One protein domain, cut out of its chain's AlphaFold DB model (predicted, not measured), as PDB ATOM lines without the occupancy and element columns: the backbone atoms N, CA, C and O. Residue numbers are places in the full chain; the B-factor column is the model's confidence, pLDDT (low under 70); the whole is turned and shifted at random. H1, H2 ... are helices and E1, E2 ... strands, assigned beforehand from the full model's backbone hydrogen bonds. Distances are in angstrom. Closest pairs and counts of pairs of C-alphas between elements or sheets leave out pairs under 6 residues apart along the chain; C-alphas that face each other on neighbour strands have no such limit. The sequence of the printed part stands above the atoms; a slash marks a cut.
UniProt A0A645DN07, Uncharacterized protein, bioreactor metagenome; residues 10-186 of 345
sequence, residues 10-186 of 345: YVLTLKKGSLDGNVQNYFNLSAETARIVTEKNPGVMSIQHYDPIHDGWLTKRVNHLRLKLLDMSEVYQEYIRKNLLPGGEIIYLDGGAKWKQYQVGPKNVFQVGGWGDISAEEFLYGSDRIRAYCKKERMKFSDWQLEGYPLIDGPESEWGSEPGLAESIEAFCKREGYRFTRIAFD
ATOM      1  N   TYR A  10     147.803 142.166 188.042       94.56
ATOM      2  CA  TYR A  10     149.051 142.897 188.226       94.56
ATOM      3  C   TYR A  10     150.163 142.189 187.472       94.56
ATOM      4  O   TYR A  10     150.223 140.962 187.475       94.56
ATOM      5  N   VAL A  11     151.079 142.946 186.874       94.62
ATOM      6  CA  VAL A  11     152.227 142.382 186.158       94.62
ATOM      7  C   VAL A  11     153.502 142.696 186.924       94.62
ATOM      8  O   VAL A  11     153.820 143.855 187.183       94.62
ATOM      9  N   LEU A  12     154.248 141.652 187.274       95.38
ATOM     10  CA  LEU A  12     155.596 141.756 187.807       95.38
ATOM     11  C   LEU A  12     156.592 141.428 186.697       95.38
ATOM     12  O   LEU A  12     156.500 140.388 186.046       95.38
ATOM     13  N   THR A  13     157.567 142.313 186.510       95.06
ATOM     14  CA  THR A  13     158.679 142.091 185.581       95.06
ATOM     15  C   THR A  13     159.897 141.636 186.369       95.06
ATOM     16  O   THR A  13     160.452 142.384 187.175       95.06
ATOM     17  N   LEU A  14     160.316 140.395 186.143       95.00
ATOM     18  CA  LEU A  14     161.474 139.791 186.789       95.00
ATOM     19  C   LEU A  14     162.685 139.852 185.855       95.00
ATOM     20  O   LEU A  14     162.564 139.793 184.633       95.00
ATOM     21  N   LYS A  15     163.881 139.983 186.433       94.62
ATOM     22  CA  LYS A  15     165.130 140.019 185.664       94.62
ATOM     23  C   LYS A  15     165.444 138.635 185.090       94.62
ATOM     24  O   LYS A  15     165.309 137.643 185.803       94.62
ATOM     25  N   LYS A  16     166.049 138.626 183.895       94.50
ATOM     26  CA  LYS A  16     166.404 137.458 183.067       94.50
ATOM     27  C   LYS A  16     165.208 136.943 182.273       94.50
ATOM     28  O   LYS A  16     164.074 137.033 182.719       94.50
ATOM     29  N   GLY A  17     165.509 136.392 181.106       94.00
ATOM     30  CA  GLY A  17     164.549 135.812 180.181       94.00
ATOM     31  C   GLY A  17     165.203 134.688 179.379       94.00
ATOM     32  O   GLY A  17     166.235 134.152 179.794       94.00
ATOM     33  N   SER A  18     164.633 134.347 178.228       94.19
ATOM     34  CA  SER A  18     165.105 133.276 177.352       94.19
ATOM     35  C   SER A  18     165.534 133.828 175.997       94.19
ATOM     36  O   SER A  18     164.717 134.220 175.172       94.19
ATOM     37  N   LEU A  19     166.850 133.889 175.775       90.88
ATOM     38  CA  LEU A  19     167.421 134.447 174.545       90.88
ATOM     39  C   LEU A  19     167.204 133.555 173.322       90.88
ATOM     40  O   LEU A  19     167.066 134.061 172.213       90.88
ATOM     41  N   ASP A  20     167.230 132.238 173.516       93.31
ATOM     42  CA  ASP A  20     167.164 131.251 172.440       93.31
ATOM     43  C   ASP A  20     165.765 130.660 172.249       93.31
ATOM     44  O   ASP A  20     165.577 129.819 171.370       93.31
ATOM     45  N   GLY A  21     164.793 131.116 173.036       94.31
ATOM     46  CA  GLY A  21     163.428 130.624 172.998       94.31
ATOM     47  C   GLY A  21     163.177 129.391 173.859       94.31
ATOM     48  O   GLY A  21     162.083 128.848 173.793       94.31
ATOM     49  N   ASN A  22     164.147 128.918 174.648       96.81
ATOM     50  CA  ASN A  22     163.958 127.744 175.494       96.81
ATOM     51  C   ASN A  22     162.890 128.007 176.571       96.81
ATOM     52  O   ASN A  22     163.110 128.794 177.500       96.81
ATOM     53  N   VAL A  23     161.745 127.339 176.435       97.62
ATOM     54  CA  VAL A  23     160.574 127.503 177.307       97.62
ATOM     55  C   VAL A  23     160.816 126.969 178.718       97.62
ATOM     56  O   VAL A  23     160.471 127.638 179.690       97.62
ATOM     57  N   GLN A  24     161.499 125.828 178.859       97.44
ATOM     58  CA  GLN A  24     161.802 125.233 180.163       97.44
ATOM     59  C   GLN A  24     162.704 126.147 180.999       97.44
ATOM     60  O   GLN A  24     162.458 126.370 182.183       97.44
ATOM     61  N   ASN A  25     163.734 126.720 180.371       96.25
ATOM     62  CA  ASN A  25     164.609 127.692 181.015       96.25
ATOM     63  C   ASN A  25     163.828 128.936 181.434       96.25
ATOM     64  O   ASN A  25     164.002 129.390 182.560       96.25
ATOM     65  N   TYR A  26     162.958 129.463 180.564       97.44
ATOM     66  CA  TYR A  26     162.125 130.618 180.895       97.44
ATOM     67  C   TYR A  26     161.220 130.335 182.104       97.44
ATOM     68  O   TYR A  26     161.191 131.125 183.045       97.44
ATOM     69  N   PHE A  27     160.535 129.190 182.119       98.12
ATOM     70  CA  PHE A  27     159.685 128.761 183.230       98.12
ATOM     71  C   PHE A  27     160.470 128.627 184.548       98.12
ATOM     72  O   PHE A  27     160.075 129.186 185.576       98.12
ATOM     73  N   ASN A  28     161.626 127.957 184.514       97.44
ATOM     74  CA  ASN A  28     162.449 127.708 185.701       97.44
ATOM     75  C   ASN A  28     162.947 128.999 186.380       97.44
ATOM     76  O   ASN A  28     163.233 128.982 187.577       97.44
ATOM     77  N   LEU A  29     163.047 130.121 185.653       96.56
ATOM     78  CA  LEU A  29     163.503 131.402 186.214       96.56
ATOM     79  C   LEU A  29     162.568 131.960 187.291       96.56
ATOM     80  O   LEU A  29     163.042 132.653 188.192       96.56
ATOM     81  N   SER A  30     161.263 131.695 187.194       96.44
ATOM     82  CA  SER A  30     160.254 132.306 188.068       96.44
ATOM     83  C   SER A  30     159.326 131.316 188.768       96.44
ATOM     84  O   SER A  30     158.583 131.747 189.646       96.44
ATOM     85  N   ALA A  31     159.419 130.012 188.482       97.56
ATOM     86  CA  ALA A  31     158.550 128.984 189.066       97.56
ATOM     87  C   ALA A  31     158.529 129.008 190.608       97.56
ATOM     88  O   ALA A  31     157.468 129.080 191.227       97.56
ATOM     89  N   GLU A  32     159.703 129.039 191.246       97.44
ATOM     90  CA  GLU A  32     159.787 129.074 192.713       97.44
ATOM     91  C   GLU A  32     159.272 130.401 193.292       97.44
ATOM     92  O   GLU A  32     158.621 130.432 194.335       97.44
ATOM     93  N   THR A  33     159.508 131.513 192.589       97.06
ATOM     94  CA  THR A  33     158.986 132.825 193.004       97.06
ATOM     95  C   THR A  33     157.462 132.846 192.933       97.06
ATOM     96  O   THR A  33     156.815 133.293 193.879       97.06
ATOM     97  N   ALA A  34     156.886 132.319 191.850       97.75
ATOM     98  CA  ALA A  34     155.448 132.189 191.668       97.75
ATOM     99  C   ALA A  34     154.819 131.377 192.812       97.75
ATOM    100  O   ALA A  34     153.878 131.852 193.453       97.75
ATOM    101  N   ARG A  35     155.409 130.218 193.146       97.81
ATOM    102  CA  ARG A  35     154.972 129.358 194.256       97.81
ATOM    103  C   ARG A  35     154.966 130.107 195.591       97.81
ATOM    104  O   ARG A  35     153.922 130.190 196.239       97.81
ATOM    105  N   ILE A  36     156.097 130.719 195.966       97.44
ATOM    106  CA  ILE A  36     156.237 131.473 197.226       97.44
ATOM    107  C   ILE A  36     155.202 132.600 197.319       97.44
ATOM    108  O   ILE A  36     154.605 132.804 198.379       97.44
ATOM    109  N   VAL A  37     154.986 133.345 196.229       96.81
ATOM    110  CA  VAL A  37     154.006 134.440 196.200       96.81
ATOM    111  C   VAL A  37     152.604 133.905 196.474       96.81
ATOM    112  O   VAL A  37     151.918 134.437 197.345       96.81
ATOM    113  N   THR A  38     152.183 132.838 195.798       97.44
ATOM    114  CA  THR A  38     150.827 132.295 195.961       97.44
ATOM    115  C   THR A  38     150.603 131.570 197.288       97.44
ATOM    116  O   THR A  38     149.477 131.554 197.783       97.44
ATOM    117  N   GLU A  39     151.646 131.005 197.903       96.81
ATOM    118  CA  GLU A  39     151.560 130.401 199.241       96.81
ATOM    119  C   GLU A  39     151.371 131.453 200.332       96.81
ATOM    120  O   GLU A  39     150.591 131.258 201.261       96.81
ATOM    121  N   LYS A  40     152.047 132.597 200.198       96.75
ATOM    122  CA  LYS A  40     151.924 133.712 201.145       96.75
ATOM    123  C   LYS A  40     150.660 134.547 200.939       96.75
ATOM    124  O   LYS A  40     150.288 135.295 201.836       96.75
ATOM    125  N   ASN A  41     150.011 134.428 199.780       95.81
ATOM    126  CA  ASN A  41     148.843 135.220 199.398       95.81
ATOM    127  C   ASN A  41     147.707 134.288 198.932       95.81
ATOM    128  O   ASN A  41     147.589 134.000 197.737       95.81
ATOM    129  N   PRO A  42     146.866 133.774 199.852       92.44
ATOM    130  CA  PRO A  42     145.851 132.772 199.528       92.44
ATOM    131  C   PRO A  42     144.823 133.252 198.493       92.44
ATOM    132  O   PRO A  42     144.483 132.465 197.614       92.44
ATOM    133  N   GLY A  43     144.426 134.531 198.525       95.44
ATOM    134  CA  GLY A  43     143.481 135.147 197.578       95.44
ATOM    135  C   GLY A  43     144.073 135.542 196.219       95.44
ATOM    136  O   GLY A  43     143.469 136.329 195.498       95.44
ATOM    137  N   VAL A  44     145.266 135.046 195.880       96.31
ATOM    138  CA  VAL A  44     145.964 135.342 194.622       96.31
ATOM    139  C   VAL A  44     146.384 134.042 193.943       96.31
ATOM    140  O   VAL A  44     146.830 133.092 194.603       96.31
ATOM    141  N   MET A  45     146.295 134.038 192.616       97.62
ATOM    142  CA  MET A  45     146.970 133.073 191.757       97.62
ATOM    143  C   MET A  45     148.009 133.749 190.867       97.62
ATOM    144  O   MET A  45     147.998 134.970 190.692       97.62
ATOM    145  N   SER A  46     148.899 132.952 190.285       98.19
ATOM    146  CA  SER A  46     149.927 133.449 189.379       98.19
ATOM    147  C   SER A  46     149.866 132.801 188.004       98.19
ATOM    148  O   SER A  46     149.741 131.579 187.902       98.19
ATOM    149  N   ILE A  47     150.103 133.609 186.979       98.38
ATOM    150  CA  ILE A  47     150.320 133.177 185.604       98.38
ATOM    151  C   ILE A  47     151.722 133.623 185.201       98.38
ATOM    152  O   ILE A  47     151.997 134.815 185.069       98.38
ATOM    153  N   GLN A  48     152.631 132.675 185.017       98.12
ATOM    154  CA  GLN A  48     153.885 132.954 184.325       98.12
ATOM    155  C   GLN A  48     153.562 133.056 182.833       98.12
ATOM    156  O   GLN A  48     153.183 132.061 182.217       98.12
ATOM    157  N   HIS A  49     153.659 134.260 182.275       97.75
ATOM    158  CA  HIS A  49     153.317 134.534 180.885       97.75
ATOM    159  C   HIS A  49     154.593 134.564 180.039       97.75
ATOM    160  O   HIS A  49     155.552 135.285 180.348       97.75
ATOM    161  N   TYR A  50     154.612 133.783 178.965       97.88
ATOM    162  CA  TYR A  50     155.711 133.727 178.015       97.88
ATOM    163  C   TYR A  50     155.208 133.923 176.589       97.88
ATOM    164  O   TYR A  50     154.769 132.970 175.953       97.88
ATOM    165  N   ASP A  51     155.337 135.138 176.064       96.56
ATOM    166  CA  ASP A  51     155.126 135.403 174.644       96.56
ATOM    167  C   ASP A  51     156.476 135.650 173.939       96.56
ATOM    168  O   ASP A  51     157.070 136.729 174.037       96.56
ATOM    169  N   PRO A  52     157.038 134.637 173.259       95.62
ATOM    170  CA  PRO A  52     158.287 134.791 172.518       95.62
ATOM    171  C   PRO A  52     158.157 135.619 171.236       95.62
ATOM    172  O   PRO A  52     159.181 135.929 170.625       95.62
ATOM    173  N   ILE A  53     156.936 135.936 170.803       95.44
ATOM    174  CA  ILE A  53     156.655 136.593 169.530       95.44
ATOM    175  C   ILE A  53     156.342 138.069 169.772       95.44
ATOM    176  O   ILE A  53     157.135 138.928 169.379       95.44
ATOM    177  N   HIS A  54     155.234 138.367 170.449       93.56
ATOM    178  CA  HIS A  54     154.771 139.736 170.686       93.56
ATOM    179  C   HIS A  54     155.656 140.454 171.706       93.56
ATOM    180  O   HIS A  54     156.085 141.586 171.473       93.56
ATOM    181  N   ASP A  55     156.043 139.747 172.769       92.38
ATOM    182  CA  ASP A  55     156.982 140.238 173.777       92.38
ATOM    183  C   ASP A  55     158.428 139.803 173.490       92.38
ATOM    184  O   ASP A  55     159.291 139.939 174.354       92.38
ATOM    185  N   GLY A  56     158.747 139.285 172.298       89.12
ATOM    186  CA  GLY A  56     160.033 138.633 172.014       89.12
ATOM    187  C   GLY A  56     161.274 139.469 172.360       89.12
ATOM    188  O   GLY A  56     162.299 138.945 172.803       89.12
ATOM    189  N   TRP A  57     161.211 140.794 172.217       87.06
ATOM    190  CA  TRP A  57     162.311 141.682 172.612       87.06
ATOM    191  C   TRP A  57     162.456 141.823 174.141       87.06
ATOM    192  O   TRP A  57     163.581 141.971 174.636       87.06
ATOM    193  N   LEU A  58     161.348 141.728 174.886       91.94
ATOM    194  CA  LEU A  58     161.286 141.725 176.348       91.94
ATOM    195  C   LEU A  58     161.651 140.355 176.912       91.94
ATOM    196  O   LEU A  58     162.568 140.270 177.727       91.94
ATOM    197  N   THR A  59     161.005 139.280 176.460       93.12
ATOM    198  CA  THR A  59     161.166 137.919 177.007       93.12
ATOM    199  C   THR A  59     162.572 137.356 176.819       93.12
ATOM    200  O   THR A  59     162.971 136.447 177.540       93.12
ATOM    201  N   LYS A  60     163.388 137.964 175.949       93.69
ATOM    202  CA  LYS A  60     164.847 137.767 175.858       93.69
ATOM    203  C   LYS A  60     165.616 138.208 177.116       93.69
ATOM    204  O   LYS A  60     166.725 137.733 177.365       93.69
ATOM    205  N   ARG A  61     165.082 139.151 177.896       94.31
ATOM    206  CA  ARG A  61     165.778 139.842 179.002       94.31
ATOM    207  C   ARG A  61     165.010 139.855 180.317       94.31
ATOM    208  O   ARG A  61     165.645 139.990 181.367       94.31
ATOM    209  N   VAL A  62     163.692 139.737 180.260       95.88
ATOM    210  CA  VAL A  62     162.801 139.754 181.416       95.88
ATOM    211  C   VAL A  62     161.846 138.569 181.387       95.88
ATOM    212  O   VAL A  62     161.697 137.904 180.365       95.88
ATOM    213  N   ASN A  63     161.225 138.312 182.531       95.25
ATOM    214  CA  ASN A  63     160.229 137.276 182.719       95.25
ATOM    215  C   ASN A  63     158.967 137.900 183.325       95.25
ATOM    216  O   ASN A  63     159.053 138.601 184.338       95.25
ATOM    217  N   HIS A  64     157.817 137.676 182.694       96.25
ATOM    218  CA  HIS A  64     156.540 138.233 183.129       96.25
ATOM    219  C   HIS A  64     155.813 137.262 184.065       96.25
ATOM    220  O   HIS A  64     155.452 136.147 183.686       96.25
ATOM    221  N   LEU A  65     155.568 137.711 185.296       97.19
ATOM    222  CA  LEU A  65     154.737 137.019 186.274       97.19
ATOM    223  C   LEU A  65     153.492 137.864 186.533       97.19
ATOM    224  O   LEU A  65     153.567 138.917 187.165       97.19
ATOM    225  N   ARG A  66     152.345 137.402 186.047       97.44
ATOM    226  CA  ARG A  66     151.055 138.041 186.290       97.44
ATOM    227  C   ARG A  66     150.435 137.473 187.559       97.44
ATOM    228  O   ARG A  66     150.475 136.267 187.786       97.44
ATOM    229  N   LEU A  67     149.879 138.341 188.390       97.50
ATOM    230  CA  LEU A  67     149.128 137.983 189.586       97.50
ATOM    231  C   LEU A  67     147.676 138.377 189.377       97.50
ATOM    232  O   LEU A  67     147.407 139.522 189.015       97.50
ATOM    233  N   LYS A  68     146.753 137.451 189.624       97.31
ATOM    234  CA  LYS A  68     145.312 137.687 189.494       97.31
ATOM    235  C   LYS A  68     144.637 137.426 190.828       97.31
ATOM    236  O   LYS A  68     144.973 136.463 191.525       97.31
ATOM    237  N   LEU A  69     143.733 138.325 191.200       96.56
ATOM    238  CA  LEU A  69     142.948 138.183 192.419       96.56
ATOM    239  C   LEU A  69     141.913 137.066 192.227       96.56
ATOM    240  O   LEU A  69     141.200 137.051 191.230       96.56
ATOM    241  N   LEU A  70     141.843 136.153 193.192       96.56
ATOM    242  CA  LEU A  70     140.786 135.142 193.322       96.56
ATOM    243  C   LEU A  70     139.697 135.585 194.302       96.56
ATOM    244  O   LEU A  70     138.619 135.009 194.344       96.56
ATOM    245  N   ASP A  71     140.017 136.564 195.145       95.94
ATOM    246  CA  ASP A  71     139.180 137.031 196.238       95.94
ATOM    247  C   ASP A  71     139.396 138.535 196.439       95.94
ATOM    248  O   ASP A  71     140.458 139.089 196.121       95.94
ATOM    249  N   MET A  72     138.386 139.213 196.970       94.44
ATOM    250  CA  MET A  72     138.433 140.641 197.223       94.44
ATOM    251  C   MET A  72     139.309 140.949 198.443       94.44
ATOM    252  O   MET A  72     138.939 140.686 199.588       94.44
ATOM    253  N   SER A  73     140.468 141.570 198.203       92.81
ATOM    254  CA  SER A  73     141.404 141.934 199.276       92.81
ATOM    255  C   SER A  73     140.790 142.886 200.312       92.81
ATOM    256  O   SER A  73     139.983 143.753 199.964       92.81
ATOM    257  N   GLU A  74     141.234 142.801 201.570       94.38
ATOM    258  CA  GLU A  74     140.792 143.733 202.623       94.38
ATOM    259  C   GLU A  74     141.111 145.189 202.257       94.38
ATOM    260  O   GLU A  74     140.293 146.073 202.475       94.38
ATOM    261  N   VAL A  75     142.241 145.440 201.587       94.62
ATOM    262  CA  VAL A  75     142.614 146.783 201.111       94.62
ATOM    263  C   VAL A  75     141.558 147.349 200.157       94.62
ATOM    264  O   VAL A  75     141.224 148.531 200.227       94.62
ATOM    265  N   TYR A  76     140.995 146.518 199.274       96.12
ATOM    266  CA  TYR A  76     139.907 146.937 198.388       96.12
ATOM    267  C   TYR A  76     138.617 147.178 199.168       96.12
ATOM    268  O   TYR A  76     137.938 148.174 198.919       96.12
ATOM    269  N   GLN A  77     138.300 146.314 200.134       96.81
ATOM    270  CA  GLN A  77     137.127 146.478 200.993       96.81
ATOM    271  C   GLN A  77     137.196 147.790 201.790       96.81
ATOM    272  O   GLN A  77     136.253 148.579 201.763       96.81
ATOM    273  N   GLU A  78     138.327 148.075 202.437       97.56
ATOM    274  CA  GLU A  78     138.585 149.324 203.160       97.56
ATOM    275  C   GLU A  78     138.515 150.548 202.244       97.56
ATOM    276  O   GLU A  78     137.870 151.546 202.583       97.56
ATOM    277  N   TYR A  79     139.139 150.475 201.063       97.12
ATOM    278  CA  TYR A  79     139.086 151.555 200.083       97.12
ATOM    279  C   TYR A  79     137.643 151.857 199.672       97.12
ATOM    280  O   TYR A  79     137.244 153.021 199.645       97.12
ATOM    281  N   ILE A  80     136.844 150.830 199.389       97.00
ATOM    282  CA  ILE A  80     135.453 151.009 198.974       97.00
ATOM    283  C   ILE A  80     134.607 151.566 200.119       97.00
ATOM    284  O   ILE A  80     133.924 152.562 199.906       97.00
ATOM    285  N   ARG A  81     134.724 151.036 201.345       96.81
ATOM    286  CA  ARG A  81     134.025 151.587 202.525       96.81
ATOM    287  C   ARG A  81     134.309 153.073 202.732       96.81
ATOM    288  O   ARG A  81     133.421 153.832 203.108       96.81
ATOM    289  N   LYS A  82     135.554 153.490 202.487       96.94
ATOM    290  CA  LYS A  82     135.994 154.876 202.673       96.94
ATOM    291  C   LYS A  82     135.534 155.819 201.560       96.94
ATOM    292  O   LYS A  82     135.296 156.992 201.837       96.94
ATOM    293  N   ASN A  83     135.477 155.347 200.315       95.88
ATOM    294  CA  ASN A  83     135.333 156.220 199.144       95.88
ATOM    295  C   ASN A  83     133.997 156.067 198.404       95.88
ATOM    296  O   ASN A  83     133.619 156.967 197.657       95.88
ATOM    297  N   LEU A  84     133.279 154.957 198.589       95.19
ATOM    298  CA  LEU A  84     131.994 154.710 197.947       95.19
ATOM    299  C   LEU A  84     130.855 155.035 198.914       95.19
ATOM    300  O   LEU A  84     130.743 154.447 199.990       95.19
ATOM    301  N   LEU A  85     129.992 155.968 198.507       93.81
ATOM    302  CA  LEU A  85     128.810 156.346 199.280       93.81
ATOM    303  C   LEU A  85     127.915 155.121 199.554       93.81
ATOM    304  O   LEU A  85     127.844 154.228 198.706       93.81
ATOM    305  N   PRO A  86     127.195 155.076 200.691       94.00
ATOM    306  CA  PRO A  86     126.215 154.026 200.963       94.00
ATOM    307  C   PRO A  86     125.219 153.859 199.811       94.00
ATOM    308  O   PRO A  86     124.722 154.844 199.263       94.00
ATOM    309  N   GLY A  87     124.942 152.613 199.417       94.88
ATOM    310  CA  GLY A  87     124.124 152.329 198.234       94.88
ATOM    311  C   GLY A  87     124.801 152.669 196.902       94.88
ATOM    312  O   GLY A  87     124.139 152.634 195.866       94.88
ATOM    313  N   GLY A  88     126.092 153.012 196.896       95.38
ATOM    314  CA  GLY A  88     126.903 153.146 195.690       95.38
ATOM    315  C   GLY A  88     127.033 151.825 194.934       95.38
ATOM    316  O   GLY A  88     126.556 150.781 195.378       95.38
ATOM    317  N   GLU A  89     127.654 151.873 193.763       96.25
ATOM    318  CA  GLU A  89     127.686 150.747 192.834       96.25
ATOM    319  C   GLU A  89     129.110 150.321 192.499       96.25
ATOM    320  O   GLU A  89     129.968 151.158 192.216       96.25
ATOM    321  N   ILE A  90     129.333 149.008 192.505       97.44
ATOM    322  CA  ILE A  90     130.538 148.372 191.982       97.44
ATOM    323  C   ILE A  90     130.185 147.717 190.655       97.44
ATOM    324  O   ILE A  90     129.261 146.905 190.574       97.44
ATOM    325  N   ILE A  91     130.949 148.065 189.625       97.38
ATOM    326  CA  ILE A  91     130.784 147.524 188.281       97.38
ATOM    327  C   ILE A  91     131.999 146.662 187.988       97.38
ATOM    328  O   ILE A  91     133.129 147.150 187.962       97.38
ATOM    329  N   TYR A  92     131.752 145.373 187.807       97.44
ATOM    330  CA  TYR A  92     132.772 144.371 187.565       97.44
ATOM    331  C   TYR A  92     132.751 143.974 186.091       97.44
ATOM    332  O   TYR A  92     131.750 143.457 185.589       97.44
ATOM    333  N   LEU A  93     133.857 144.264 185.406       96.50
ATOM    334  CA  LEU A  93     134.106 143.837 184.033       96.50
ATOM    335  C   LEU A  93     134.767 142.460 184.092       96.50
ATOM    336  O   LEU A  93     135.859 142.327 184.642       96.50
ATOM    337  N   ASP A  94     134.063 141.463 183.577       97.31
ATOM    338  CA  ASP A  94     134.375 140.050 183.722       97.31
ATOM    339  C   ASP A  94     134.812 139.456 182.381       97.31
ATOM    340  O   ASP A  94     133.995 139.248 181.477       97.31
ATOM    341  N   GLY A  95     136.115 139.245 182.237       97.00
ATOM    342  CA  GLY A  95     136.714 138.744 181.010       97.00
ATOM    343  C   GLY A  95     136.572 137.229 180.881       97.00
ATOM    344  O   GLY A  95     137.082 136.478 181.703       97.00
ATOM    345  N   GLY A  96     135.902 136.760 179.834       96.56
ATOM    346  CA  GLY A  96     135.700 135.336 179.551       96.56
ATOM    347  C   GLY A  96     136.732 134.730 178.599       96.56
ATOM    348  O   GLY A  96     136.620 133.551 178.265       96.56
ATOM    349  N   ALA A  97     137.732 135.509 178.166       96.62
ATOM    350  CA  ALA A  97     138.789 135.050 177.271       96.62
ATOM    351  C   ALA A  97     139.482 133.799 177.830       96.62
ATOM    352  O   ALA A  97     139.854 133.759 179.006       96.62
ATOM    353  N   LYS A  98     139.675 132.784 176.982       97.06
ATOM    354  CA  LYS A  98     140.299 131.504 177.352       97.06
ATOM    355  C   LYS A  98     141.570 131.250 176.564       97.06
ATOM    356  O   LYS A  98     141.701 131.703 175.430       97.06
ATOM    357  N   TRP A  99     142.474 130.473 177.152       98.06
ATOM    358  CA  TRP A  99     143.723 130.059 176.518       98.06
ATOM    359  C   TRP A  99     144.232 128.719 177.061       98.06
ATOM    360  O   TRP A  99     143.825 128.273 178.139       98.06
ATOM    361  N   LYS A 100     145.153 128.085 176.325       98.19
ATOM    362  CA  LYS A 100     145.841 126.864 176.771       98.19
ATOM    363  C   LYS A 100     146.930 127.196 177.786       98.19
ATOM    364  O   LYS A 100     147.798 128.027 177.535       98.19
ATOM    365  N   GLN A 101     146.923 126.516 178.923       98.25
ATOM    366  CA  GLN A 101     147.862 126.764 180.015       98.25
ATOM    367  C   GLN A 101     148.386 125.453 180.587       98.25
ATOM    368  O   GLN A 101     147.689 124.443 180.594       98.25
ATOM    369  N   TYR A 102     149.603 125.471 181.110       98.75
ATOM    370  CA  TYR A 102     150.153 124.365 181.880       98.75
ATOM    371  C   TYR A 102     149.841 124.563 183.356       98.75
ATOM    372  O   TYR A 102     150.206 125.590 183.935       98.75
ATOM    373  N   GLN A 103     149.199 123.581 183.985       98.50
ATOM    374  CA  GLN A 103     148.979 123.608 185.428       98.50
ATOM    375  C   GLN A 103     150.268 123.196 186.145       98.50
ATOM    376  O   GLN A 103     150.628 122.021 186.176       98.50
ATOM    377  N   VAL A 104     150.966 124.169 186.730       98.50
ATOM    378  CA  VAL A 104     152.275 123.967 187.381       98.50
ATOM    379  C   VAL A 104     152.187 123.949 188.910       98.50
ATOM    380  O   VAL A 104     153.163 123.649 189.593       98.50
ATOM    381  N   GLY A 105     151.003 124.233 189.457       97.06
ATOM    382  CA  GLY A 105     150.673 124.122 190.872       97.06
ATOM    383  C   GLY A 105     149.185 124.393 191.129       97.06
ATOM    384  O   GLY A 105     148.442 124.690 190.193       97.06
ATOM    385  N   PRO A 106     148.722 124.333 192.392       95.50
ATOM    386  CA  PRO A 106     147.308 124.539 192.724       95.50
ATOM    387  C   PRO A 106     146.764 125.922 192.343       95.50
ATOM    388  O   PRO A 106     145.586 126.050 192.034       95.50
ATOM    389  N   LYS A 107     147.617 126.956 192.376       97.25
ATOM    390  CA  LYS A 107     147.277 128.351 192.035       97.25
ATOM    391  C   LYS A 107     148.321 128.977 191.111       97.25
ATOM    392  O   LYS A 107     148.535 130.189 191.122       97.25
ATOM    393  N   ASN A 108     149.029 128.138 190.363       98.50
ATOM    394  CA  ASN A 108     150.121 128.547 189.499       98.50
ATOM    395  C   ASN A 108     149.918 127.892 188.140       98.50
ATOM    396  O   ASN A 108     149.814 126.666 188.046       98.50
ATOM    397  N   VAL A 109     149.891 128.709 187.097       98.69
ATOM    398  CA  VAL A 109     149.839 128.242 185.714       98.69
ATOM    399  C   VAL A 109     150.932 128.918 184.893       98.69
ATOM    400  O   VAL A 109     151.418 130.001 185.234       98.69
ATOM    401  N   PHE A 110     151.332 128.260 183.814       98.69
ATOM    402  CA  PHE A 110     152.272 128.784 182.834       98.69
ATOM    403  C   PHE A 110     151.567 128.891 181.481       98.69
ATOM    404  O   PHE A 110     151.020 127.905 180.987       98.69
ATOM    405  N   GLN A 111     151.553 130.089 180.902       98.56
ATOM    406  CA  GLN A 111     150.907 130.375 179.625       98.56
ATOM    407  C   GLN A 111     151.958 130.726 178.576       98.56
ATOM    408  O   GLN A 111     152.851 131.533 178.840       98.56
ATOM    409  N   VAL A 112     151.812 130.150 177.382       98.25
ATOM    410  CA  VAL A 112     152.619 130.501 176.213       98.25
ATOM    411  C   VAL A 112     151.764 131.243 175.200       98.25
ATOM    412  O   VAL A 112     150.701 130.751 174.823       98.25
ATOM    413  N   GLY A 113     152.259 132.394 174.751       96.81
ATOM    414  CA  GLY A 113     151.544 133.299 173.861       96.81
ATOM    415  C   GLY A 113     150.398 134.036 174.550       96.81
ATOM    416  O   GLY A 113     150.085 133.816 175.728       96.81
ATOM    417  N   GLY A 114     149.757 134.900 173.778       93.25
ATOM    418  CA  GLY A 114     148.576 135.652 174.166       93.25
ATOM    419  C   GLY A 114     147.708 135.969 172.955       93.25
ATOM    420  O   GLY A 114     147.967 135.504 171.844       93.25
ATOM    421  N   TRP A 115     146.663 136.755 173.194       90.19
ATOM    422  CA  TRP A 115     145.697 137.128 172.166       90.19
ATOM    423  C   TRP A 115     146.359 137.862 170.991       90.19
ATOM    424  O   TRP A 115     147.181 138.754 171.190       90.19
ATOM    425  N   GLY A 116     145.954 137.501 169.778       89.69
ATOM    426  CA  GLY A 116     146.458 138.016 168.510       89.69
ATOM    427  C   GLY A 116     146.052 137.076 167.377       89.69
ATOM    428  O   GLY A 116     145.227 136.182 167.565       89.69
ATOM    429  N   ASP A 117     146.682 137.216 166.214       94.69
ATOM    430  CA  ASP A 117     146.361 136.414 165.026       94.69
ATOM    431  C   ASP A 117     147.182 135.104 164.979       94.69
ATOM    432  O   ASP A 117     147.419 134.546 163.912       94.69
ATOM    433  N   ILE A 118     147.624 134.589 166.137       97.00
ATOM    434  CA  ILE A 118     148.350 133.314 166.325       97.00
ATOM    435  C   ILE A 118     147.616 132.484 167.381       97.00
ATOM    436  O   ILE A 118     147.377 132.962 168.487       97.00
ATOM    437  N   SER A 119     147.274 131.227 167.073       97.12
ATOM    438  CA  SER A 119     146.558 130.369 168.028       97.12
ATOM    439  C   SER A 119     147.484 129.777 169.095       97.12
ATOM    440  O   SER A 119     148.692 129.631 168.890       97.12
ATOM    441  N   ALA A 120     146.907 129.351 170.222       97.50
ATOM    442  CA  ALA A 120     147.645 128.655 171.273       97.50
ATOM    443  C   ALA A 120     148.359 127.396 170.747       97.50
ATOM    444  O   ALA A 120     149.518 127.152 171.070       97.50
ATOM    445  N   GLU A 121     147.700 126.610 169.894       97.88
ATOM    446  CA  GLU A 121     148.288 125.428 169.257       97.88
ATOM    447  C   GLU A 121     149.486 125.802 168.390       97.88
ATOM    448  O   GLU A 121     150.496 125.103 168.395       97.88
ATOM    449  N   GLU A 122     149.402 126.915 167.668       97.88
ATOM    450  CA  GLU A 122     150.500 127.371 166.832       97.88
ATOM    451  C   GLU A 122     151.725 127.757 167.667       97.88
ATOM    452  O   GLU A 122     152.834 127.349 167.333       97.88
ATOM    453  N   PHE A 123     151.537 128.454 168.792       98.12
ATOM    454  CA  PHE A 123     152.617 128.702 169.753       98.12
ATOM    455  C   PHE A 123     153.213 127.392 170.296       98.12
ATOM    456  O   PHE A 123     154.431 127.226 170.348       98.12
ATOM    457  N   LEU A 124     152.374 126.444 170.714       98.19
ATOM    458  CA  LEU A 124     152.848 125.226 171.376       98.19
ATOM    459  C   LEU A 124     153.561 124.270 170.412       98.19
ATOM    460  O   LEU A 124     154.611 123.729 170.755       98.19
ATOM    461  N   TYR A 125     153.023 124.063 169.212       98.06
ATOM    462  CA  TYR A 125     153.516 123.057 168.263       98.06
ATOM    463  C   TYR A 125     154.355 123.646 167.120       98.06
ATOM    464  O   TYR A 125     155.009 122.905 166.381       98.06
ATOM    465  N   GLY A 126     154.356 124.971 166.978       97.50
ATOM    466  CA  GLY A 126     155.023 125.686 165.901       97.50
ATOM    467  C   GLY A 126     154.288 125.594 164.559       97.50
ATOM    468  O   GLY A 126     153.492 124.698 164.281       97.50
ATOM    469  N   SER A 127     154.629 126.509 163.658       98.06
ATOM    470  CA  SER A 127     154.143 126.559 162.273       98.06
ATOM    471  C   SER A 127     155.247 127.009 161.324       98.06
ATOM    472  O   SER A 127     156.336 127.388 161.759       98.06
ATOM    473  N   ASP A 128     154.985 126.998 160.017       98.12
ATOM    474  CA  ASP A 128     155.961 127.487 159.039       98.12
ATOM    475  C   ASP A 128     156.291 128.971 159.242       98.12
ATOM    476  O   ASP A 128     157.466 129.345 159.184       98.12
ATOM    477  N   ARG A 129     155.292 129.810 159.559       97.25
ATOM    478  CA  ARG A 129     155.523 131.241 159.815       97.25
ATOM    479  C   ARG A 129     156.285 131.482 161.120       97.25
ATOM    480  O   ARG A 129     157.190 132.316 161.138       97.25
ATOM    481  N   ILE A 130     156.014 130.700 162.168       97.62
ATOM    482  CA  ILE A 130     156.766 130.771 163.429       97.62
ATOM    483  C   ILE A 130     158.210 130.306 163.221       97.62
ATOM    484  O   ILE A 130     159.142 131.014 163.598       97.62
ATOM    485  N   ARG A 131     158.432 129.174 162.543       97.88
ATOM    486  CA  ARG A 131     159.782 128.679 162.218       97.88
ATOM    487  C   ARG A 131     160.587 129.699 161.412       97.88
ATOM    488  O   ARG A 131     161.769 129.913 161.693       97.88
ATOM    489  N   ALA A 132     159.960 130.350 160.432       97.50
ATOM    490  CA  ALA A 132     160.594 131.403 159.641       97.50
ATOM    491  C   ALA A 132     160.992 132.615 160.503       97.50
ATOM    492  O   ALA A 132     162.120 133.106 160.389       97.50
ATOM    493  N   TYR A 133     160.104 133.058 161.396       96.44
ATOM    494  CA  TYR A 133     160.381 134.129 162.353       96.44
ATOM    495  C   TYR A 133     161.509 133.767 163.323       96.44
ATOM    496  O   TYR A 133     162.491 134.500 163.407       96.44
ATOM    497  N   CYS A 134     161.449 132.603 163.973       96.44
ATOM    498  CA  CYS A 134     162.482 132.143 164.902       96.44
ATOM    499  C   CYS A 134     163.858 132.068 164.228       96.44
ATOM    500  O   CYS A 134     164.855 132.507 164.805       96.44
ATOM    501  N   LYS A 135     163.924 131.601 162.973       95.88
ATOM    502  CA  LYS A 135     165.162 131.600 162.181       95.88
ATOM    503  C   LYS A 135     165.707 133.015 161.957       95.88
ATOM    504  O   LYS A 135     166.915 133.222 162.082       95.88
ATOM    505  N   LYS A 136     164.842 133.985 161.640       94.81
ATOM    506  CA  LYS A 136     165.212 135.403 161.470       94.81
ATOM    507  C   LYS A 136     165.708 136.015 162.786       94.81
ATOM    508  O   LYS A 136     166.744 136.677 162.794       94.81
ATOM    509  N   GLU A 137     165.025 135.715 163.886       93.44
ATOM    510  CA  GLU A 137     165.343 136.180 165.242       93.44
ATOM    511  C   GLU A 137     166.486 135.407 165.919       93.44
ATOM    512  O   GLU A 137     166.894 135.754 167.029       93.44
ATOM    513  N   ARG A 138     167.042 134.393 165.240       94.19
ATOM    514  CA  ARG A 138     168.119 133.513 165.728       94.19
ATOM    515  C   ARG A 138     167.752 132.759 167.012       94.19
ATOM    516  O   ARG A 138     168.624 132.459 167.828       94.19
ATOM    517  N   MET A 139     166.474 132.438 167.172       95.19
ATOM    518  CA  MET A 139     165.989 131.541 168.215       95.19
ATOM    519  C   MET A 139     166.287 130.093 167.823       95.19
ATOM    520  O   MET A 139     166.216 129.726 166.650       95.19
ATOM    521  N   LYS A 140     166.645 129.269 168.808       96.19
ATOM    522  CA  LYS A 140     166.896 127.835 168.609       96.19
ATOM    523  C   LYS A 140     165.608 127.018 168.654       96.19
ATOM    524  O   LYS A 140     165.548 125.976 168.014       96.19
ATOM    525  N   PHE A 141     164.623 127.490 169.414       96.50
ATOM    526  CA  PHE A 141     163.339 126.828 169.624       96.50
ATOM    527  C   PHE A 141     162.227 127.611 168.918       96.50
ATOM    528  O   PHE A 141     162.228 128.844 168.943       96.50
ATOM    529  N   SER A 142     161.308 126.884 168.283       96.50
ATOM    530  CA  SER A 142     160.176 127.414 167.494       96.50
ATOM    531  C   SER A 142     158.850 126.717 167.812       96.50
ATOM    532  O   SER A 142     157.893 126.796 167.047       96.50
ATOM    533  N   ASP A 143     158.855 125.981 168.911       95.06
ATOM    534  CA  ASP A 143     157.753 125.314 169.571       95.06
ATOM    535  C   ASP A 143     158.059 125.447 171.067       95.06
ATOM    536  O   ASP A 143     159.225 125.497 171.482       95.06
ATOM    537  N   TRP A 144     157.021 125.632 171.869       97.88
ATOM    538  CA  TRP A 144     157.184 126.094 173.246       97.88
ATOM    539  C   TRP A 144     156.320 125.278 174.198       97.88
ATOM    540  O   TRP A 144     155.654 125.816 175.077       97.88
ATOM    541  N   GLN A 145     156.343 123.958 174.036       98.00
ATOM    542  CA  GLN A 145     155.701 123.056 174.986       98.00
ATOM    543  C   GLN A 145     156.499 122.953 176.285       98.00
ATOM    544  O   GLN A 145     157.712 122.755 176.272       98.00
ATOM    545  N   LEU A 146     155.803 123.041 177.416       97.94
ATOM    546  CA  LEU A 146     156.391 122.775 178.723       97.94
ATOM    547  C   LEU A 146     156.213 121.293 179.080       97.94
ATOM    548  O   LEU A 146     155.093 120.802 179.213       97.94
ATOM    549  N   GLU A 147     157.321 120.573 179.237       95.44
ATOM    550  CA  GLU A 147     157.295 119.148 179.568       95.44
ATOM    551  C   GLU A 147     156.922 118.905 181.038       95.44
ATOM    552  O   GLU A 147     157.250 119.688 181.927       95.44
ATOM    553  N   GLY A 148     156.262 117.776 181.310       95.75
ATOM    554  CA  GLY A 148     156.005 117.308 182.678       95.75
ATOM    555  C   GLY A 148     154.801 117.938 183.388       95.75
ATOM    556  O   GLY A 148     154.555 117.600 184.544       95.75
ATOM    557  N   TYR A 149     154.026 118.790 182.711       98.19
ATOM    558  CA  TYR A 149     152.828 119.422 183.268       98.19
ATOM    559  C   TYR A 149     151.601 119.195 182.376       98.19
ATOM    560  O   TYR A 149     151.730 119.172 181.150       98.19
ATOM    561  N   PRO A 150     150.399 119.023 182.955       98.19
ATOM    562  CA  PRO A 150     149.184 118.851 182.173       98.19
ATOM    563  C   PRO A 150     148.775 120.170 181.511       98.19
ATOM    564  O   PRO A 150     148.802 121.233 182.137       98.19
ATOM    565  N   LEU A 151     148.364 120.075 180.246       98.44
ATOM    566  CA  LEU A 151     147.775 121.178 179.498       98.44
ATOM    567  C   LEU A 151     146.272 121.257 179.797       98.44
ATOM    568  O   LEU A 151     145.564 120.255 179.690       98.44
ATOM    569  N   ILE A 152     145.794 122.441 180.154       98.06
ATOM    570  CA  ILE A 152     144.403 122.734 180.504       98.06
ATOM    571  C   ILE A 152     143.894 123.948 179.718       98.06
ATOM    572  O   ILE A 152     144.680 124.744 179.208       98.06
ATOM    573  N   ASP A 153     142.574 124.097 179.641       97.62
ATOM    574  CA  ASP A 153     141.923 125.341 179.230       97.62
ATOM    575  C   ASP A 153     141.632 126.190 180.473       97.62
ATOM    576  O   ASP A 153     141.011 125.703 181.421       97.62
ATOM    577  N   GLY A 154     142.065 127.450 180.471       96.69
ATOM    578  CA  GLY A 154     141.876 128.382 181.587       96.69
ATOM    579  C   GLY A 154     141.637 129.819 181.120       96.69
ATOM    580  O   GLY A 154     141.715 130.083 179.916       96.69
ATOM    581  N   PRO A 155     141.321 130.751 182.037       97.25
ATOM    582  CA  PRO A 155     141.190 132.165 181.705       97.25
ATOM    583  C   PRO A 155     142.509 132.719 181.175       97.25
ATOM    584  O   PRO A 155     143.561 132.517 181.778       97.25
ATOM    585  N   GLU A 156     142.455 133.441 180.061       97.19
ATOM    586  CA  GLU A 156     143.630 134.056 179.455       97.19
ATOM    587  C   GLU A 156     144.294 135.040 180.440       97.19
ATOM    588  O   GLU A 156     143.672 135.623 181.340       97.19
ATOM    589  N   SER A 157     145.609 135.165 180.318       96.25
ATOM    590  CA  SER A 157     146.461 135.890 181.247       96.25
ATOM    591  C   SER A 157     146.216 137.400 181.369       96.25
ATOM    592  O   SER A 157     146.476 137.958 182.438       96.25
ATOM    593  N   GLU A 158     145.745 138.060 180.313       93.81
ATOM    594  CA  GLU A 158     145.524 139.508 180.236       93.81
ATOM    595  C   GLU A 158     144.039 139.853 180.233       93.81
ATOM    596  O   GLU A 158     143.617 140.786 180.916       93.81
ATOM    597  N   TRP A 159     143.258 139.079 179.482       94.19
ATOM    598  CA  TRP A 159     141.869 139.381 179.154       94.19
ATOM    599  C   TRP A 159     140.864 138.440 179.813       94.19
ATOM    600  O   TRP A 159     139.662 138.666 179.704       94.19
ATOM    601  N   GLY A 160     141.329 137.376 180.468       96.19
ATOM    602  CA  GLY A 160     140.481 136.486 181.254       96.19
ATOM    603  C   GLY A 160     140.370 136.959 182.702       96.19
ATOM    604  O   GLY A 160     141.327 137.478 183.272       96.19
ATOM    605  N   SER A 161     139.246 136.702 183.352       96.12
ATOM    606  CA  SER A 161     139.038 136.860 184.792       96.12
ATOM    607  C   SER A 161     139.078 135.489 185.467       96.12
ATOM    608  O   SER A 161     138.575 134.505 184.929       96.12
ATOM    609  N   GLU A 162     139.702 135.403 186.643       94.69
ATOM    610  CA  GLU A 162     139.738 134.143 187.391       94.69
ATOM    611  C   GLU A 162     138.426 133.902 188.149       94.69
ATOM    612  O   GLU A 162     137.858 134.854 188.699       94.69
ATOM    613  N   PRO A 163     137.961 132.644 188.246       93.44
ATOM    614  CA  PRO A 163     136.832 132.300 189.100       93.44
ATOM    615  C   PRO A 163     137.078 132.696 190.566       93.44
ATOM    616  O   PRO A 163     138.183 132.533 191.083       93.44
ATOM    617  N   GLY A 164     136.032 133.160 191.254       95.31
ATOM    618  CA  GLY A 164     136.049 133.492 192.682       95.31
ATOM    619  C   GLY A 164     135.981 134.991 192.969       95.31
ATOM    620  O   GLY A 164     135.295 135.402 193.909       95.31
ATOM    621  N   LEU A 165     136.635 135.829 192.153       96.75
ATOM    622  CA  LEU A 165     136.702 137.267 192.426       96.75
ATOM    623  C   LEU A 165     135.330 137.935 192.292       96.75
ATOM    624  O   LEU A 165     134.945 138.726 193.153       96.75
ATOM    625  N   ALA A 166     134.581 137.601 191.238       97.12
ATOM    626  CA  ALA A 166     133.244 138.138 191.001       97.12
ATOM    627  C   ALA A 166     132.296 137.794 192.158       97.12
ATOM    628  O   ALA A 166     131.598 138.666 192.676       97.12
ATOM    629  N   GLU A 167     132.318 136.531 192.590       97.44
ATOM    630  CA  GLU A 167     131.486 136.008 193.672       97.44
ATOM    631  C   GLU A 167     131.838 136.667 195.012       97.44
ATOM    632  O   GLU A 167     130.951 137.019 195.794       97.44
ATOM    633  N   SER A 168     133.130 136.888 195.267       97.81
ATOM    634  CA  SER A 168     133.595 137.598 196.459       97.81
ATOM    635  C   SER A 168     133.138 139.058 196.490       97.81
ATOM    636  O   SER A 168     132.612 139.526 197.506       97.81
ATOM    637  N   ILE A 169     133.266 139.772 195.366       97.94
ATOM    638  CA  ILE A 169     132.812 141.163 195.247       97.94
ATOM    639  C   ILE A 169     131.294 141.245 195.436       97.94
ATOM    640  O   ILE A 169     130.814 142.106 196.173       97.94
ATOM    641  N   GLU A 170     130.526 140.340 194.826       98.25
ATOM    642  CA  GLU A 170     129.071 140.294 194.989       98.25
ATOM    643  C   GLU A 170     128.672 140.052 196.454       98.25
ATOM    644  O   GLU A 170     127.811 140.753 196.999       98.25
ATOM    645  N   ALA A 171     129.334 139.106 197.126       98.25
ATOM    646  CA  ALA A 171     129.106 138.822 198.538       98.25
ATOM    647  C   ALA A 171     129.451 140.021 199.438       98.25
ATOM    648  O   ALA A 171     128.718 140.308 200.391       98.25
ATOM    649  N   PHE A 172     130.535 140.744 199.136       98.12
ATOM    650  CA  PHE A 172     130.886 142.002 199.798       98.12
ATOM    651  C   PHE A 172     129.803 143.066 199.582       98.12
ATOM    652  O   PHE A 172     129.284 143.609 200.558       98.12
ATOM    653  N   CYS A 173     129.388 143.311 198.336       98.31
ATOM    654  CA  CYS A 173     128.340 144.278 198.013       98.31
ATOM    655  C   CYS A 173     127.044 143.991 198.772       98.31
ATOM    656  O   CYS A 173     126.478 144.889 199.394       98.31
ATOM    657  N   LYS A 174     126.609 142.726 198.790       98.12
ATOM    658  CA  LYS A 174     125.404 142.298 199.508       98.12
ATOM    659  C   LYS A 174     125.501 142.544 201.014       98.12
ATOM    660  O   LYS A 174     124.514 142.942 201.626       98.12
ATOM    661  N   ARG A 175     126.668 142.291 201.613       97.75
ATOM    662  CA  ARG A 175     126.905 142.487 203.051       97.75
ATOM    663  C   ARG A 175     126.914 143.964 203.441       97.75
ATOM    664  O   ARG A 175     126.368 144.311 204.482       97.75
ATOM    665  N   GLU A 176     127.536 144.809 202.628       97.69
ATOM    666  CA  GLU A 176     127.772 146.225 202.945       97.69
ATOM    667  C   GLU A 176     126.680 147.157 202.377       97.69
ATOM    668  O   GLU A 176     126.668 148.354 202.655       97.69
ATOM    669  N   GLY A 177     125.736 146.621 201.593       97.75
ATOM    670  CA  GLY A 177     124.623 147.380 201.016       97.75
ATOM    671  C   GLY A 177     124.977 148.159 199.744       97.75
ATOM    672  O   GLY A 177     124.344 149.176 199.458       97.75
ATOM    673  N   TYR A 178     125.970 147.703 198.979       97.94
ATOM    674  CA  TYR A 178     126.300 148.247 197.658       97.94
ATOM    675  C   TYR A 178     125.532 147.530 196.545       97.94
ATOM    676  O   TYR A 178     125.180 146.354 196.655       97.94
ATOM    677  N   ARG A 179     125.305 148.230 195.429       97.75
ATOM    678  CA  ARG A 179     124.856 147.600 194.183       97.75
ATOM    679  C   ARG A 179     126.033 146.911 193.504       97.75
ATOM    680  O   ARG A 179     127.136 147.453 193.477       97.75
ATOM    681  N   PHE A 180     125.777 145.750 192.921       98.06
ATOM    682  CA  PHE A 180     126.747 145.014 192.123       98.06
ATOM    683  C   PHE A 180     126.209 144.829 190.709       98.06
ATOM    684  O   PHE A 180     125.118 144.289 190.531       98.06
ATOM    685  N   THR A 181     126.990 145.257 189.723       98.12
ATOM    686  CA  THR A 181     126.695 145.047 188.307       98.12
ATOM    687  C   THR A 181     127.852 144.290 187.668       98.12
ATOM    688  O   THR A 181     128.971 144.796 187.595       98.12
ATOM    689  N   ARG A 182     127.577 143.079 187.177       97.81
ATOM    690  CA  ARG A 182     128.533 142.240 186.443       97.81
ATOM    691  C   ARG A 182     128.292 142.364 184.945       97.81
ATOM    692  O   ARG A 182     127.203 142.063 184.464       97.81
ATOM    693  N   ILE A 183     129.326 142.753 184.210       98.12
ATOM    694  CA  ILE A 183     129.324 142.809 182.748       98.12
ATOM    695  C   ILE A 183     130.354 141.806 182.253       98.12
ATOM    696  O   ILE A 183     131.548 142.021 182.423       98.12
ATOM    697  N   ALA A 184     129.876 140.719 181.653       97.38
ATOM    698  CA  ALA A 184     130.716 139.619 181.193       97.38
ATOM    699  C   ALA A 184     130.684 139.470 179.672       97.38
ATOM    700  O   ALA A 184     129.590 139.480 179.093       97.38
ATOM    701  N   PHE A 185     131.854 139.276 179.065       97.81
ATOM    702  CA  PHE A 185     132.036 138.991 177.641       97.81
ATOM    703  C   PHE A 185     133.153 137.972 177.439       97.81
ATOM    704  O   PHE A 185     134.170 138.048 178.123       97.81
ATOM    705  N   ASP A 186     132.984 137.064 176.477       95.38
ATOM    706  CA  ASP A 186     133.995 136.049 176.156       95.38
ATOM    707  C   ASP A 186     135.070 136.580 175.197       95.38
ATOM    708  O   ASP A 186     136.223 136.160 175.267       95.38
TER     709      ASP A 186
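This is residues 10 to 186 of the 345 residues of an uncharacterized protein of bioreactor metagenome (UniProt A0A645DN07). One long, strongly twisted sheet makes the core of an elongated body; its long strand E4 reaches from a group of strands, E5, E2, E3 and E1, to a second part where E7 runs alongside it, and E6 pairs with its middle stretch. H2 packs on one face of the first group and H5 on the opposite face, with H6 beyond H5 at one end of the length; H7 packs beside E7 and E4, and H4 is near H7 toward the other end. The printed part has 177 residues, with seven named helices and seven named strands in the order E1 H1 H2 E2 H3 E3 H4 E4 E5 H5 H6 E6 H7 E7. The class is mixed, helices and strands, and the sheet is branched, with parallel and antiparallel pairs. The whole is only just compact, close to loose, with a radius of gyration of the C-alphas of 18.4 A and spans of 59 by 31 by 27 A.

Begin at E1, residues 10 to 15, an edge strand antiparallel to E3, residues 62 to 69, at 155 degrees; N 12 and O 65 are 2.8 A apart, within hydrogen-bond range. H1, residues 23 to 28, only grazes the sheet with residues 23 to 27, and meets H2, residues 31 to 40, only through their link. H2 is on the sheet; look at its closest C-alphas to E2, residues 44 to 50: those of Thr 38 and Met 45, 5.8 A apart. Beside E2, antiparallel E3 lies on one side, with N 47 and O 66 2.8 A apart, and parallel E5, residues 108 to 112, on the other side, with N 48 and O 109 2.9 A apart. H3, residues 56 to 59, only grazes the sheet. H4, residues 74 to 83, is not on it. Next find E4, residues 89 to 105, which bends by 108 degrees at residue 102 and has staggered pairing. E5 and E7, residues 179 to 185, lie on one side of it, and E6, residues 151 to 160, on the other side. E4 and E5 form an antiparallel hairpin, with N 102 and O 110 2.8 A apart; E6 is antiparallel to E4, with N 101 and O 152 2.9 A apart; E7 is parallel to E4, with N 92 and O 181 2.8 A apart. H5, residues 120 to 125, is over E5 at a height over the sheet of 9.0 A, on the opposite face from H2, and runs across the strands at 71 degrees to E5 on the local plane. H6, residues 128 to 137, is not on the sheet; it is close to H5 but not clearly touching, with the closest C-alphas, of Phe 123 and Ile 130, 7.8 A apart. H7, residues 165 to 176, is on the same face as H2, at a height over the sheet of 5.6 A, over none of the strands; its closest C-alphas to E7 are those of Glu 170 and Phe 180, 6.0 A apart. H4 and H7 are close but not clearly touching, with the C-alphas of Gln 77 and Phe 172 closest at 7.8 A. Every O i to N i+4 pair is within hydrogen-bond range in H1, H2, H4, H5, H6 and H7; H3 is too short for such a pair.

Find C-alpha 10 at (149.051, 142.897, 188.226), where E1 begins; it runs 16.5 A. E2 is 19.3 A long and E3 22.8 A. From C-alpha 89 at (127.686, 150.747, 192.834), E4 runs 35.2 A to C-alpha 105. E6, 17.0 A from first to last C-alpha, bends by 79 degrees at residue 157. H7 is 16.5 A long, and E7 runs 20.0 A to C-alpha 185 at (132.036, 138.991, 177.641).

The two C-alphas farthest apart are those of Pro 86 and Lys 135, at 59.4 A. The printed part has no cut. The link from H6 to E6, residues 138 to 150, is long. The mean pLDDT of the printed part is 96.4, and no printed residue is under 70.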